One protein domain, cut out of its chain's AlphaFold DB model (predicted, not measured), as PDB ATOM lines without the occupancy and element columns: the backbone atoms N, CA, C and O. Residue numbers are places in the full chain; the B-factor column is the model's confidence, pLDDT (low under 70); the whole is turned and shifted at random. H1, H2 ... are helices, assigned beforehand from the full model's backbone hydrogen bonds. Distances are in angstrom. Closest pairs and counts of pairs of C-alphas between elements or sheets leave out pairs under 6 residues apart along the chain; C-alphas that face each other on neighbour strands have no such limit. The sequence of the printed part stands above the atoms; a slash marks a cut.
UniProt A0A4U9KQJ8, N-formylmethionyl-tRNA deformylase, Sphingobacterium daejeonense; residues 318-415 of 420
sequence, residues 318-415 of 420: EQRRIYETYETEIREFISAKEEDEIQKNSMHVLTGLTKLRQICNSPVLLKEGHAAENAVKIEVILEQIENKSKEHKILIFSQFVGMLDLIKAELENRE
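This is residues 318 to 415 of the 420 residues of the protein "N-formylmethionyl-tRNA deformylase" of Sphingobacterium daejeonense (UniProt A0A4U9KQJ8). Two long helices, H1 and H3, lie side by side and run opposite ways, with the short H2 across one end and the small H4 at the other. Beyond H4 the length continues in a looser pair, H5 and H6, joined by a long loop whose residues 387 to 392 stick out at the far end. The printed part has 98 residues with six named helices, H1 to H6 in order, and no named strand; the class is all helix. The whole is loose, with a radius of gyration of the C-alphas of 17.1 A and spans of 56 by 24 by 19 A.

H1, residues 318 to 335, begins at C-alpha 318 (42.927, 52.540, -89.860) and is 25.7 A long. H2 is residues 339 to 344, H3 residues 346 to 359, 20.0 A long, and H4 residues 363 to 366. H5, residues 376 to 386, is 15.5 A long. H6, residues 401 to 413, is 18.6 A long and ends at C-alpha 413 (55.777, 58.269, -107.817).

H1 and H3 touch at a shallow tilt of 12 degrees, opposite ways; their closest C-alphas, of Tyr 323 and Ile 359, are 6.2 A apart. H2 is close to H1 but not clearly touching, with the closest C-alphas, of Ile 334 and Ile 342, 6.9 A apart. H3 touches H4 with residues 355 to 359 alone, closest at the C-alphas of Gln 358 and Leu 365, 5.8 A. H5 and H6 are close but not clearly touching, at a steep tilt of 49 degrees, the same way; their closest C-alphas, of Ile 378 and Ile 407, are 6.4 A apart. H3 is apart from H5 and H6. In H1, H2, H3, H5 and H6 every O i to N i+4 pair is within hydrogen-bond range; H4 is too short for one.

The C-alphas farthest apart, of Glu 338 and Glu 391, are 56.5 A apart. The printed part has no cut. The link from H5 to H6 is long, 14 residues. Residues 369 to 374 and residue 389 have pLDDT under 70.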
ATOM      1  N   GLU A 318      41.945  53.614 -90.016       86.25
ATOM      2  CA  GLU A 318      42.927  52.540 -89.860       86.25
ATOM      3  C   GLU A 318      44.064  52.949 -88.916       86.25
ATOM      4  O   GLU A 318      44.339  52.251 -87.937       86.25
ATOM      5  N   GLN A 319      44.670  54.114 -89.157       88.75
ATOM      6  CA  GLN A 319      45.732  54.674 -88.325       88.75
ATOM      7  C   GLN A 319      45.250  54.901 -86.887       88.75
ATOM      8  O   GLN A 319      45.971  54.565 -85.947       88.75
ATOM      9  N   ARG A 320      44.020  55.405 -86.707       91.06
ATOM     10  CA  ARG A 320      43.393  55.597 -85.392       91.06
ATOM     11  C   ARG A 320      43.208  54.273 -84.657       91.06
ATOM     12  O   ARG A 320      43.607  54.175 -83.504       91.06
ATOM     13  N   ARG A 321      42.697  53.234 -85.328       90.62
ATOM     14  CA  ARG A 321      42.528  51.902 -84.726       90.62
ATOM     15  C   ARG A 321      43.856  51.323 -84.233       90.62
ATOM     16  O   ARG A 321      43.924  50.768 -83.137       90.62
ATOM     17  N   ILE A 322      44.907  51.440 -85.047       90.12
ATOM     18  CA  ILE A 322      46.254  50.990 -84.673       90.12
ATOM     19  C   ILE A 322      46.734  51.797 -83.464       90.12
ATOM     20  O   ILE A 322      47.112  51.208 -82.459       90.12
ATOM     21  N   TYR A 323      46.653  53.128 -83.525       92.19
ATOM     22  CA  TYR A 323      47.062  54.006 -82.430       92.19
ATOM     23  C   TYR A 323      46.376  53.652 -81.103       92.19
ATOM     24  O   TYR A 323      47.066  53.425 -80.112       92.19
ATOM     25  N   GLU A 324      45.046  53.539 -81.098       93.75
ATOM     26  CA  GLU A 324      44.246  53.230 -79.905       93.75
ATOM     27  C   GLU A 324      44.615  51.870 -79.293       93.75
ATOM     28  O   GLU A 324      44.613  51.719 -78.072       93.75
ATOM     29  N   THR A 325      44.989  50.890 -80.121       91.62
ATOM     30  CA  THR A 325      45.441  49.570 -79.652       91.62
ATOM     31  C   THR A 325      46.729  49.684 -78.825       91.62
ATOM     32  O   THR A 325      46.757  49.243 -77.675       91.62
ATOM     33  N   TYR A 326      47.773  50.330 -79.361       90.62
ATOM     34  CA  TYR A 326      49.039  50.519 -78.630       90.62
ATOM     35  C   TYR A 326      48.882  51.490 -77.456       90.62
ATOM     36  O   TYR A 326      49.527  51.321 -76.425       90.62
ATOM     37  N   GLU A 327      48.038  52.515 -77.588       94.12
ATOM     38  CA  GLU A 327      47.758  53.451 -76.499       94.12
ATOM     39  C   GLU A 327      47.133  52.718 -75.310       94.12
ATOM     40  O   GLU A 327      47.537  52.941 -74.166       94.12
ATOM     41  N   THR A 328      46.182  51.821 -75.582       93.38
ATOM     42  CA  THR A 328      45.498  51.025 -74.560       93.38
ATOM     43  C   THR A 328      46.481  50.080 -73.875       93.38
ATOM     44  O   THR A 328      46.546  50.080 -72.650       93.38
ATOM     45  N   GLU A 329      47.325  49.374 -74.634       89.19
ATOM     46  CA  GLU A 329      48.384  48.507 -74.089       89.19
ATOM     47  C   GLU A 329      49.339  49.275 -73.152       89.19
ATOM     48  O   GLU A 329      49.632  48.837 -72.038       89.19
ATOM     49  N   ILE A 330      49.798  50.461 -73.572       88.94
ATOM     50  CA  ILE A 330      50.679  51.308 -72.757       88.94
ATOM     51  C   ILE A 330      49.946  51.809 -71.508       88.94
ATOM     52  O   ILE A 330      50.528  51.825 -70.422       88.94
ATOM     53  N   ARG A 331      48.678  52.215 -71.641       88.75
ATOM     54  CA  ARG A 331      47.861  52.694 -70.522       88.75
ATOM     55  C   ARG A 331      47.638  51.589 -69.495       88.75
ATOM     56  O   ARG A 331      47.863  51.834 -68.317       88.75
ATOM     57  N   GLU A 332      47.267  50.389 -69.928       89.12
ATOM     58  CA  GLU A 332      47.078  49.226 -69.054       89.12
ATOM     59  C   GLU A 332      48.372  48.861 -68.323       89.12
ATOM     60  O   GLU A 332      48.357  48.660 -67.108       89.12
ATOM     61  N   PHE A 333      49.511  48.866 -69.023       85.81
ATOM     62  CA  PHE A 333      50.817  48.630 -68.410       85.81
ATOM     63  C   PHE A 333      51.154  49.648 -67.313       85.81
ATOM     64  O   PHE A 333      51.710  49.276 -66.279       85.81
ATOM     65  N   ILE A 334      50.842  50.929 -67.533       86.69
ATOM     66  CA  ILE A 334      51.079  51.999 -66.555       86.69
ATOM     67  C   ILE A 334      50.107  51.870 -65.379       86.69
ATOM     68  O   ILE A 334      50.530  51.943 -64.232       86.69
ATOM     69  N   SER A 335      48.818  51.649 -65.646       86.44
ATOM     70  CA  SER A 335      47.786  51.532 -64.610       86.44
ATOM     71  C   SER A 335      47.963  50.305 -63.713       86.44
ATOM     72  O   SER A 335      47.499  50.318 -62.577       86.44
ATOM     73  N   ALA A 336      48.633  49.258 -64.197       83.88
ATOM     74  CA  ALA A 336      48.913  48.046 -63.434       83.88
ATOM     75  C   ALA A 336      50.152  48.143 -62.519       83.88
ATOM     76  O   ALA A 336      50.467  47.159 -61.848       83.88
ATOM     77  N   LYS A 337      50.875  49.273 -62.501       83.06
ATOM     78  CA  LYS A 337      52.150  49.426 -61.778       83.06
ATOM     79  C   LYS A 337      52.157  50.623 -60.832       83.06
ATOM     80  O   LYS A 337      51.600  51.673 -61.136       83.06
ATOM     81  N   GLU A 338      52.848  50.476 -59.705       81.75
ATOM     82  CA  GLU A 338      53.145  51.588 -58.794       81.75
ATOM     83  C   GLU A 338      54.242  52.508 -59.372       81.75
ATOM     84  O   GLU A 338      55.044  52.090 -60.215       81.75
ATOM     85  N   GLU A 339      54.316  53.764 -58.912       75.25
ATOM     86  CA  GLU A 339      55.246  54.782 -59.446       75.25
ATOM     87  C   GLU A 339      56.720  54.334 -59.442       75.25
ATOM     88  O   GLU A 339      57.440  54.541 -60.426       75.25
ATOM     89  N   ASP A 340      57.161  53.654 -58.382       75.19
ATOM     90  CA  ASP A 340      58.535  53.151 -58.258       75.19
ATOM     91  C   ASP A 340      58.853  52.042 -59.276       75.19
ATOM     92  O   ASP A 340      59.987  51.912 -59.756       75.19
ATOM     93  N   GLU A 341      57.858  51.240 -59.661       73.50
ATOM     94  CA  GLU A 341      58.014  50.219 -60.700       73.50
ATOM     95  C   GLU A 341      58.000  50.811 -62.109       73.50
ATOM     96  O   GLU A 341      58.660  50.281 -63.012       73.50
ATOM     97  N   ILE A 342      57.291  51.923 -62.309       72.88
ATOM     98  CA  ILE A 342      57.294  52.670 -63.569       72.88
ATOM     99  C   ILE A 342      58.671  53.297 -63.800       72.88
ATOM    100  O   ILE A 342      59.205  53.179 -64.903       72.88
ATOM    101  N   GLN A 343      59.302  53.880 -62.771       73.75
ATOM    102  CA  GLN A 343      60.666  54.412 -62.896       73.75
ATOM    103  C   GLN A 343      61.675  53.321 -63.279       73.75
ATOM    104  O   GLN A 343      62.488  53.518 -64.191       73.75
ATOM    105  N   LYS A 344      61.575  52.138 -62.655       78.31
ATOM    106  CA  LYS A 344      62.399  50.966 -63.000       78.31
ATOM    107  C   LYS A 344      62.164  50.474 -64.432       78.31
ATOM    108  O   LYS A 344      63.096  49.991 -65.065       78.31
ATOM    109  N   ASN A 345      60.948  50.632 -64.959       79.62
ATOM    110  CA  ASN A 345      60.560  50.224 -66.313       79.62
ATOM    111  C   ASN A 345      60.430  51.397 -67.300       79.62
ATOM    112  O   ASN A 345      59.761  51.272 -68.329       79.62
ATOM    113  N   SER A 346      61.085  52.525 -67.023       81.88
ATOM    114  CA  SER A 346      61.008  53.748 -67.838       81.88
ATOM    115  C   SER A 346      61.320  53.505 -69.319       81.88
ATOM    116  O   SER A 346      60.675  54.083 -70.193       81.88
ATOM    117  N   MET A 347      62.229  52.575 -69.621       83.88
ATOM    118  CA  MET A 347      62.542  52.175 -70.995       83.88
ATOM    119  C   MET A 347      61.350  51.585 -71.759       83.88
ATOM    120  O   MET A 347      61.210  51.850 -72.954       83.88
ATOM    121  N   HIS A 348      60.477  50.821 -71.099       84.06
ATOM    122  CA  HIS A 348      59.283  50.255 -71.731       84.06
ATOM    123  C   HIS A 348      58.294  51.362 -72.111       84.06
ATOM    124  O   HIS A 348      57.822  51.417 -73.245       84.06
ATOM    125  N   VAL A 349      58.063  52.308 -71.196       86.06
ATOM    126  CA  VAL A 349      57.189  53.468 -71.430       86.06
ATOM    127  C   VAL A 349      57.731  54.340 -72.565       86.06
ATOM    128  O   VAL A 349      56.992  54.688 -73.483       86.06
ATOM    129  N   LEU A 350      59.034  54.643 -72.564       87.31
ATOM    130  CA  LEU A 350      59.680  55.415 -73.632       87.31
ATOM    131  C   LEU A 350      59.601  54.711 -74.993       87.31
ATOM    132  O   LEU A 350      59.401  55.368 -76.019       87.31
ATOM    133  N   THR A 351      59.718  53.383 -75.012       88.38
ATOM    134  CA  THR A 351      59.547  52.580 -76.231       88.38
ATOM    135  C   THR A 351      58.108  52.667 -76.735       88.38
ATOM    136  O   THR A 351      57.899  52.947 -77.915       88.38
ATOM    137  N   GLY A 352      57.117  52.528 -75.850       90.06
ATOM    138  CA  GLY A 352      55.704  52.693 -76.189       90.06
ATOM    139  C   GLY A 352      55.384  54.082 -76.747       90.06
ATOM    140  O   GLY A 352      54.815  54.202 -77.828       90.06
ATOM    141  N   LEU A 353      55.840  55.147 -76.078       91.81
ATOM    142  CA  LEU A 353      55.694  56.522 -76.571       91.81
ATOM    143  C   LEU A 353      56.364  56.711 -77.936       91.81
ATOM    144  O   LEU A 353      55.833  57.411 -78.798       91.81
ATOM    145  N   THR A 354      57.515  56.077 -78.167       92.06
ATOM    146  CA  THR A 354      58.180  56.109 -79.475       92.06
ATOM    147  C   THR A 354      57.333  55.422 -80.547       92.06
ATOM    148  O   THR A 354      57.168  56.002 -81.620       92.06
ATOM    149  N   LYS A 355      56.723  54.263 -80.250       91.00
ATOM    150  CA  LYS A 355      55.787  53.582 -81.163       91.00
ATOM    151  C   LYS A 355      54.571  54.453 -81.482       91.00
ATOM    152  O   LYS A 355      54.264  54.641 -82.654       91.00
ATOM    153  N   LEU A 356      53.945  55.074 -80.479       92.94
ATOM    154  CA  LEU A 356      52.833  56.012 -80.696       92.94
ATOM    155  C   LEU A 356      53.245  57.170 -81.613       92.94
ATOM    156  O   LEU A 356      52.549  57.487 -82.575       92.94
ATOM    157  N   ARG A 357      54.427  57.760 -81.385       93.94
ATOM    158  CA  ARG A 357      54.974  58.816 -82.255       93.94
ATOM    159  C   ARG A 357      55.230  58.327 -83.682       93.94
ATOM    160  O   ARG A 357      55.022  59.100 -84.614       93.94
ATOM    161  N   GLN A 358      55.684  57.088 -83.870       91.88
ATOM    162  CA  GLN A 358      55.840  56.480 -85.194       91.88
ATOM    163  C   GLN A 358      54.482  56.304 -85.878       91.88
ATOM    164  O   GLN A 358      54.329  56.785 -86.995       91.88
ATOM    165  N   ILE A 359      53.484  55.741 -85.186       91.19
ATOM    166  CA  ILE A 359      52.118  55.557 -85.703       91.19
ATOM    167  C   ILE A 359      51.516  56.897 -86.129       91.19
ATOM    168  O   ILE A 359      50.983  56.988 -87.227       91.19
ATOM    169  N   CYS A 360      51.673  57.961 -85.329       91.56
ATOM    170  CA  CYS A 360      51.230  59.318 -85.682       91.56
ATOM    171  C   CYS A 360      51.884  59.884 -86.957       91.56
ATOM    172  O   CYS A 360      51.385  60.867 -87.506       91.56
ATOM    173  N   ASN A 361      53.032  59.355 -87.389       91.69
ATOM    174  CA  ASN A 361      53.657  59.715 -88.663       91.69
ATOM    175  C   ASN A 361      53.195  58.775 -89.778       91.69
ATOM    176  O   ASN A 361      52.607  59.237 -90.749       91.69
ATOM    177  N   SER A 362      53.436  57.475 -89.613       90.38
ATOM    178  CA  SER A 362      52.938  56.411 -90.481       90.38
ATOM    179  C   SER A 362      53.013  55.061 -89.743       90.38
ATOM    180  O   SER A 362      54.080  54.733 -89.209       90.38
ATOM    181  N   PRO A 363      51.941  54.240 -89.731       88.56
ATOM    182  CA  PRO A 363      51.954  52.898 -89.131       88.56
ATOM    183  C   PRO A 363      53.043  51.962 -89.681       88.56
ATOM    184  O   PRO A 363      53.560  51.114 -88.954       88.56
ATOM    185  N   VAL A 364      53.463  52.152 -90.937       87.94
ATOM    186  CA  VAL A 364      54.526  51.362 -91.592       87.94
ATOM    187  C   VAL A 364      55.854  51.446 -90.852       87.94
ATOM    188  O   VAL A 364      56.649  50.506 -90.877       87.94
ATOM    189  N   LEU A 365      56.106  52.562 -90.162       88.56
ATOM    190  CA  LEU A 365      57.358  52.790 -89.442       88.56
ATOM    191  C   LEU A 365      57.593  51.775 -88.317       88.56
ATOM    192  O   LEU A 365      58.739  51.618 -87.891       88.56
ATOM    193  N   LEU A 366      56.548  51.072 -87.867       85.12
ATOM    194  CA  LEU A 366      56.666  49.979 -86.903       85.12
ATOM    195  C   LEU A 366      57.351  48.736 -87.488       85.12
ATOM    196  O   LEU A 366      57.903  47.948 -86.731       85.12
ATOM    197  N   LYS A 367      57.366  48.564 -88.821       77.25
ATOM    198  CA  LYS A 367      57.893  47.371 -89.519       77.25
ATOM    199  C   LYS A 367      57.235  46.049 -89.087       77.25
ATOM    200  O   LYS A 367      57.814  44.983 -89.259       77.25
ATOM    201  N   GLU A 368      56.009  46.119 -88.574       74.44
ATOM    202  CA  GLU A 368      55.217  44.978 -88.083       74.44
ATOM    203  C   GLU A 368      54.183  44.493 -89.135       74.44
ATOM    204  O   GLU A 368      53.181  43.872 -88.802       74.44
ATOM    205  N   GLY A 369      54.423  44.758 -90.429       62.97
ATOM    206  CA  GLY A 369      53.575  44.278 -91.534       62.97
ATOM    207  C   GLY A 369      52.331  45.126 -91.834       62.97
ATOM    208  O   GLY A 369      51.454  44.677 -92.566       62.97
ATOM    209  N   HIS A 370      52.247  46.344 -91.294       68.56
ATOM    210  CA  HIS A 370      51.194  47.302 -91.640       68.56
ATOM    211  C   HIS A 370      51.362  47.828 -93.072       68.56
ATOM    212  O   HIS A 370      52.484  48.107 -93.505       68.56
ATOM    213  N   ALA A 371      50.248  47.967 -93.794       60.84
ATOM    214  CA  ALA A 371      50.238  48.499 -95.152       60.84
ATOM    215  C   ALA A 371      50.638  49.985 -95.174       60.84
ATOM    216  O   ALA A 371      50.401  50.721 -94.216       60.84
ATOM    217  N   ALA A 372      51.272  50.405 -96.273       58.06
ATOM    218  CA  ALA A 372      51.720  51.784 -96.488       58.06
ATOM    219  C   ALA A 372      50.654  52.734 -97.009       58.06
ATOM    220  O   ALA A 372      50.873  53.943 -97.065       58.06
ATOM    221  N   GLU A 373      49.505  52.182 -97.351       58.47
ATOM    222  CA  GLU A 373      48.378  52.943 -97.829       58.47
ATOM    223  C   GLU A 373      47.824  53.740 -96.639       58.47
ATOM    224  O   GLU A 373      47.494  53.177 -95.598       58.47
ATOM    225  N   ASN A 374      47.731  55.064 -96.794       62.66
ATOM    226  CA  ASN A 374      47.007  55.975 -95.899       62.66
ATOM    227  C   ASN A 374      47.785  56.501 -94.672       62.66
ATOM    228  O   ASN A 374      47.291  56.487 -93.545       62.66
ATOM    229  N   ALA A 375      48.996  57.035 -94.845       82.06
ATOM    230  CA  ALA A 375      49.568  57.918 -93.824       82.06
ATOM    231  C   ALA A 375      49.098  59.362 -94.060       82.06
ATOM    232  O   ALA A 375      49.634  60.054 -94.925       82.06
ATOM    233  N   VAL A 376      48.158  59.851 -93.243       88.44
ATOM    234  CA  VAL A 376      47.527  61.179 -93.424       88.44
ATOM    235  C   VAL A 376      48.547  62.311 -93.550       88.44
ATOM    236  O   VAL A 376      48.382  63.231 -94.344       88.44
ATOM    237  N   LYS A 377      49.645  62.265 -92.786       91.31
ATOM    238  CA  LYS A 377      50.671  63.312 -92.870       91.31
ATOM    239  C   LYS A 377      51.395  63.337 -94.214       91.31
ATOM    240  O   LYS A 377      51.815  64.412 -94.621       91.31
ATOM    241  N   ILE A 378      51.559  62.192 -94.878       90.12
ATOM    242  CA  ILE A 378      52.156  62.138 -96.217       90.12
ATOM    243  C   ILE A 378      51.206  62.809 -97.212       90.12
ATOM    244  O   ILE A 378      51.639  63.686 -97.949       90.12
ATOM    245  N   GLU A 379      49.913  62.484 -97.157       87.94
ATOM    246  CA  GLU A 379      48.881  63.095 -98.009       87.94
ATOM    247  C   GLU A 379      48.858  64.621 -97.864       87.94
ATOM    248  O   GLU A 379      48.975  65.343 -98.853       87.94
ATOM    249  N   VAL A 380      48.807  65.115 -96.623       89.12
ATOM    250  CA  VAL A 380      48.802  66.556 -96.336       89.12
ATOM    251  C   VAL A 380      50.102  67.220 -96.794       89.12
ATOM    252  O   VAL A 380      50.062  68.305 -97.368       89.12
ATOM    253  N   ILE A 381      51.267  66.597 -96.575       90.56
ATOM    254  CA  ILE A 381      52.552  67.139 -97.049       90.56
ATOM    255  C   ILE A 381      52.549  67.280 -98.575       90.56
ATOM    256  O   ILE A 381      52.977  68.316 -99.078       90.56
ATOM    257  N   LEU A 382      52.054  66.281 -99.305       88.69
ATOM    258  CA  LEU A 382      52.000  66.314-100.769       88.69
ATOM    259  C   LEU A 382      51.051  67.392-101.274       88.69
ATOM    260  O   LEU A 382      51.435  68.161-102.148       88.69
ATOM    261  N   GLU A 383      49.873  67.524-100.663       87.50
ATOM    262  CA  GLU A 383      48.944  68.613-100.968       87.50
ATOM    263  C   GLU A 383      49.610  69.984-100.753       87.50
ATOM    264  O   GLU A 383      49.485  70.887-101.581       87.50
ATOM    265  N   GLN A 384      50.376  70.153 -99.667       87.75
ATOM    266  CA  GLN A 384      51.114  71.396 -99.424       87.75
ATOM    267  C   GLN A 384      52.226  71.643-100.447       87.75
ATOM    268  O   GLN A 384      52.493  72.798-100.772       87.75
ATOM    269  N   ILE A 385      52.883  70.597-100.945       88.50
ATOM    270  CA  ILE A 385      53.934  70.717-101.963       88.50
ATOM    271  C   ILE A 385      53.322  71.093-103.314       88.50
ATOM    272  O   ILE A 385      53.788  72.037-103.950       88.50
ATOM    273  N   GLU A 386      52.257  70.407-103.727       84.94
ATOM    274  CA  GLU A 386      51.574  70.625-105.008       84.94
ATOM    275  C   GLU A 386      50.917  72.009-105.091       84.94
ATOM    276  O   GLU A 386      50.921  72.638-106.149       84.94
ATOM    277  N   ASN A 387      50.415  72.526-103.965       82.56
ATOM    278  CA  ASN A 387      49.801  73.852-103.889       82.56
ATOM    279  C   ASN A 387      50.811  75.018-103.878       82.56
ATOM    280  O   ASN A 387      50.406  76.185-103.911       82.56
ATOM    281  N   LYS A 388      52.123  74.757-103.804       80.25
ATOM    282  CA  LYS A 388      53.158  75.805-103.812       80.25
ATOM    283  C   LYS A 388      53.708  76.031-105.221       80.25
ATOM    284  O   LYS A 388      53.798  75.121-106.036       80.25
ATOM    285  N   SER A 389      54.101  77.277-105.513       68.56
ATOM    286  CA  SER A 389      54.729  77.621-106.797       68.56
ATOM    287  C   SER A 389      55.986  76.779-107.034       68.56
ATOM    288  O   SER A 389      56.808  76.631-106.127       68.56
ATOM    289  N   LYS A 390      56.174  76.312-108.278       71.19
ATOM    290  CA  LYS A 390      57.352  75.547-108.732       71.19
ATOM    291  C   LYS A 390      58.682  76.288-108.535       71.19
ATOM    292  O   LYS A 390      59.741  75.675-108.600       71.19
ATOM    293  N   GLU A 391      58.636  77.598-108.306       72.69
ATOM    294  CA  GLU A 391      59.817  78.430-108.053       72.69
ATOM    295  C   GLU A 391      60.291  78.384-106.589       72.69
ATOM    296  O   GLU A 391      61.402  78.824-106.282       72.69
ATOM    297  N   HIS A 392      59.487  77.843-105.668       80.44
ATOM    298  CA  HIS A 392      59.862  77.725-104.262       80.44
ATOM    299  C   HIS A 392      60.571  76.403-103.968       80.44
ATOM    300  O   HIS A 392      60.106  75.324-104.325       80.44
ATOM    301  N   LYS A 393      61.682  76.486-103.230       84.94
ATOM    302  CA  LYS A 393      62.347  75.315-102.648       84.94
ATOM    303  C   LYS A 393      61.720  74.995-101.293       84.94
ATOM    304  O   LYS A 393      61.581  75.888-100.457       84.94
ATOM    305  N   ILE A 394      61.379  73.728-101.075       87.81
ATOM    306  CA  ILE A 394      60.776  73.230 -99.834       87.81
ATOM    307  C   ILE A 394      61.812  72.386 -99.089       87.81
ATOM    308  O   ILE A 394      62.489  71.556 -99.688       87.81
ATOM    309  N   LEU A 395      61.935  72.609 -97.780       90.44
ATOM    310  CA  LEU A 395      62.766  71.801 -96.890       90.44
ATOM    311  C   LEU A 395      61.865  70.993 -95.959       90.44
ATOM    312  O   LEU A 395      61.041  71.566 -95.245       90.44
ATOM    313  N   ILE A 396      62.040  69.672 -95.963       89.62
ATOM    314  CA  ILE A 396      61.265  68.735 -95.148       89.62
ATOM    315  C   ILE A 396      62.191  68.130 -94.097       89.62
ATOM    316  O   ILE A 396      63.240  67.577 -94.421       89.62
ATOM    317  N   PHE A 397      61.788  68.218 -92.832       91.75
ATOM    318  CA  PHE A 397      62.518  67.645 -91.705       91.75
ATOM    319  C   PHE A 397      61.697  66.526 -91.065       91.75
ATOM    320  O   PHE A 397      60.485  66.652 -90.896       91.75
ATOM    321  N   SER A 398      62.361  65.445 -90.659       91.62
ATOM    322  CA  SER A 398      61.744  64.337 -89.928       91.62
ATOM    323  C   SER A 398      62.715  63.777 -88.895       91.62
ATOM    324  O   SER A 398      63.922  63.743 -89.120       91.62
ATOM    325  N   GLN A 399      62.184  63.303 -87.766       90.38
ATOM    326  CA  GLN A 399      62.971  62.576 -86.763       90.38
ATOM    327  C   GLN A 399      63.153  61.090 -87.100       90.38
ATOM    328  O   GLN A 399      64.022  60.436 -86.531       90.38
ATOM    329  N   PHE A 400      62.344  60.549 -88.013       91.50
ATOM    330  CA  PHE A 400      62.419  59.156 -88.444       91.50
ATOM    331  C   PHE A 400      62.903  59.101 -89.891       91.50
ATOM    332  O   PHE A 400      62.194  59.562 -90.785       91.50
ATOM    333  N   VAL A 401      64.083  58.511 -90.125       89.25
ATOM    334  CA  VAL A 401      64.651  58.335 -91.480       89.25
ATOM    335  C   VAL A 401      63.684  57.561 -92.373       89.25
ATOM    336  O   VAL A 401      63.396  58.007 -93.474       89.25
ATOM    337  N   GLY A 402      63.051  56.509 -91.840       89.69
ATOM    338  CA  GLY A 402      62.035  55.755 -92.577       89.69
ATOM    339  C   GLY A 402      60.853  56.606 -93.055       89.69
ATOM    340  O   GLY A 402      60.254  56.287 -94.069       89.69
ATOM    341  N   MET A 403      60.524  57.713 -92.379       91.56
ATOM    342  CA  MET A 403      59.486  58.632 -92.860       91.56
ATOM    343  C   MET A 403      59.975  59.444 -94.064       91.56
ATOM    344  O   MET A 403      59.191  59.710 -94.967       91.56
ATOM    345  N   LEU A 404      61.258  59.823 -94.099       92.44
ATOM    346  CA  LEU A 404      61.851  60.470 -95.273       92.44
ATOM    347  C   LEU A 404      61.878  59.513 -96.463       92.44
ATOM    348  O   LEU A 404      61.578  59.944 -97.568       92.44
ATOM    349  N   ASP A 405      62.160  58.228 -96.232       90.56
ATOM    350  CA  ASP A 405      62.122  57.202 -97.280       90.56
ATOM    351  C   ASP A 405      60.707  57.048 -97.866       90.56
ATOM    352  O   ASP A 405      60.545  57.005 -99.084       90.56
ATOM    353  N   LEU A 406      59.673  57.039 -97.012       90.38
ATOM    354  CA  LEU A 406      58.271  56.986 -97.448       90.38
ATOM    355  C   LEU A 406      57.858  58.240 -98.232       90.38
ATOM    356  O   LEU A 406      57.231  58.127 -99.281       90.38
ATOM    357  N   ILE A 407      58.226  59.430 -97.747       91.31
ATOM    358  CA  ILE A 407      57.951  60.691 -98.451       91.31
ATOM    359  C   ILE A 407      58.678  60.707 -99.799       91.31
ATOM    360  O   ILE A 407      58.086  61.085-100.804       91.31
ATOM    361  N   LYS A 408      59.943  60.274 -99.839       90.94
ATOM    362  CA  LYS A 408      60.742  60.206-101.065       90.94
ATOM    363  C   LYS A 408      60.082  59.311-102.112       90.94
ATOM    364  O   LYS A 408      59.928  59.757-103.242       90.94
ATOM    365  N   ALA A 409      59.664  58.103-101.734       90.12
ATOM    366  CA  ALA A 409      58.999  57.180-102.653       90.12
ATOM    367  C   ALA A 409      57.740  57.803-103.277       90.12
ATOM    368  O   ALA A 409      57.511  57.681-104.476       90.12
ATOM    369  N   GLU A 410      56.953  58.532-102.485       89.50
ATOM    370  CA  GLU A 410      55.719  59.144-102.974       89.50
ATOM    371  C   GLU A 410      55.965  60.402-103.829       89.50
ATOM    372  O   GLU A 410      55.246  60.646-104.797       89.50
ATOM    373  N   LEU A 411      57.026  61.164-103.543       89.75
ATOM    374  CA  LEU A 411      57.489  62.245-104.422       89.75
ATOM    375  C   LEU A 411      57.989  61.707-105.771       89.75
ATOM    376  O   LEU A 411      57.679  62.294-106.806       89.75
ATOM    377  N   GLU A 412      58.715  60.586-105.769       90.44
ATOM    378  CA  GLU A 412      59.178  59.903-106.986       90.44
ATOM    379  C   GLU A 412      58.001  59.367-107.812       90.44
ATOM    380  O   GLU A 412      57.959  59.596-109.021       90.44
ATOM    381  N   ASN A 413      57.005  58.746-107.167       89.06
ATOM    382  CA  ASN A 413      55.777  58.269-107.817       89.06
ATOM    383  C   ASN A 413      55.006  59.389-108.539       89.06
ATOM    384  O   ASN A 413      54.345  59.133-109.544       89.06
ATOM    385  N   ARG A 414      55.080  60.623-108.026       86.75
ATOM    386  CA  ARG A 414      54.416  61.812-108.588       86.75
ATOM    387  C   ARG A 414      55.324  62.673-109.468       86.75
ATOM    388  O   ARG A 414      54.925  63.766-109.859       86.75
ATOM    389  N   GLU A 415      56.535  62.201-109.765       87.94
ATOM    390  CA  GLU A 415      57.537  62.902-110.581       87.94
ATOM    391  C   GLU A 415      57.919  64.299-110.043       87.94
ATOM    392  O   GLU A 415      58.276  65.208-110.799       87.94
TER     393      GLU A 415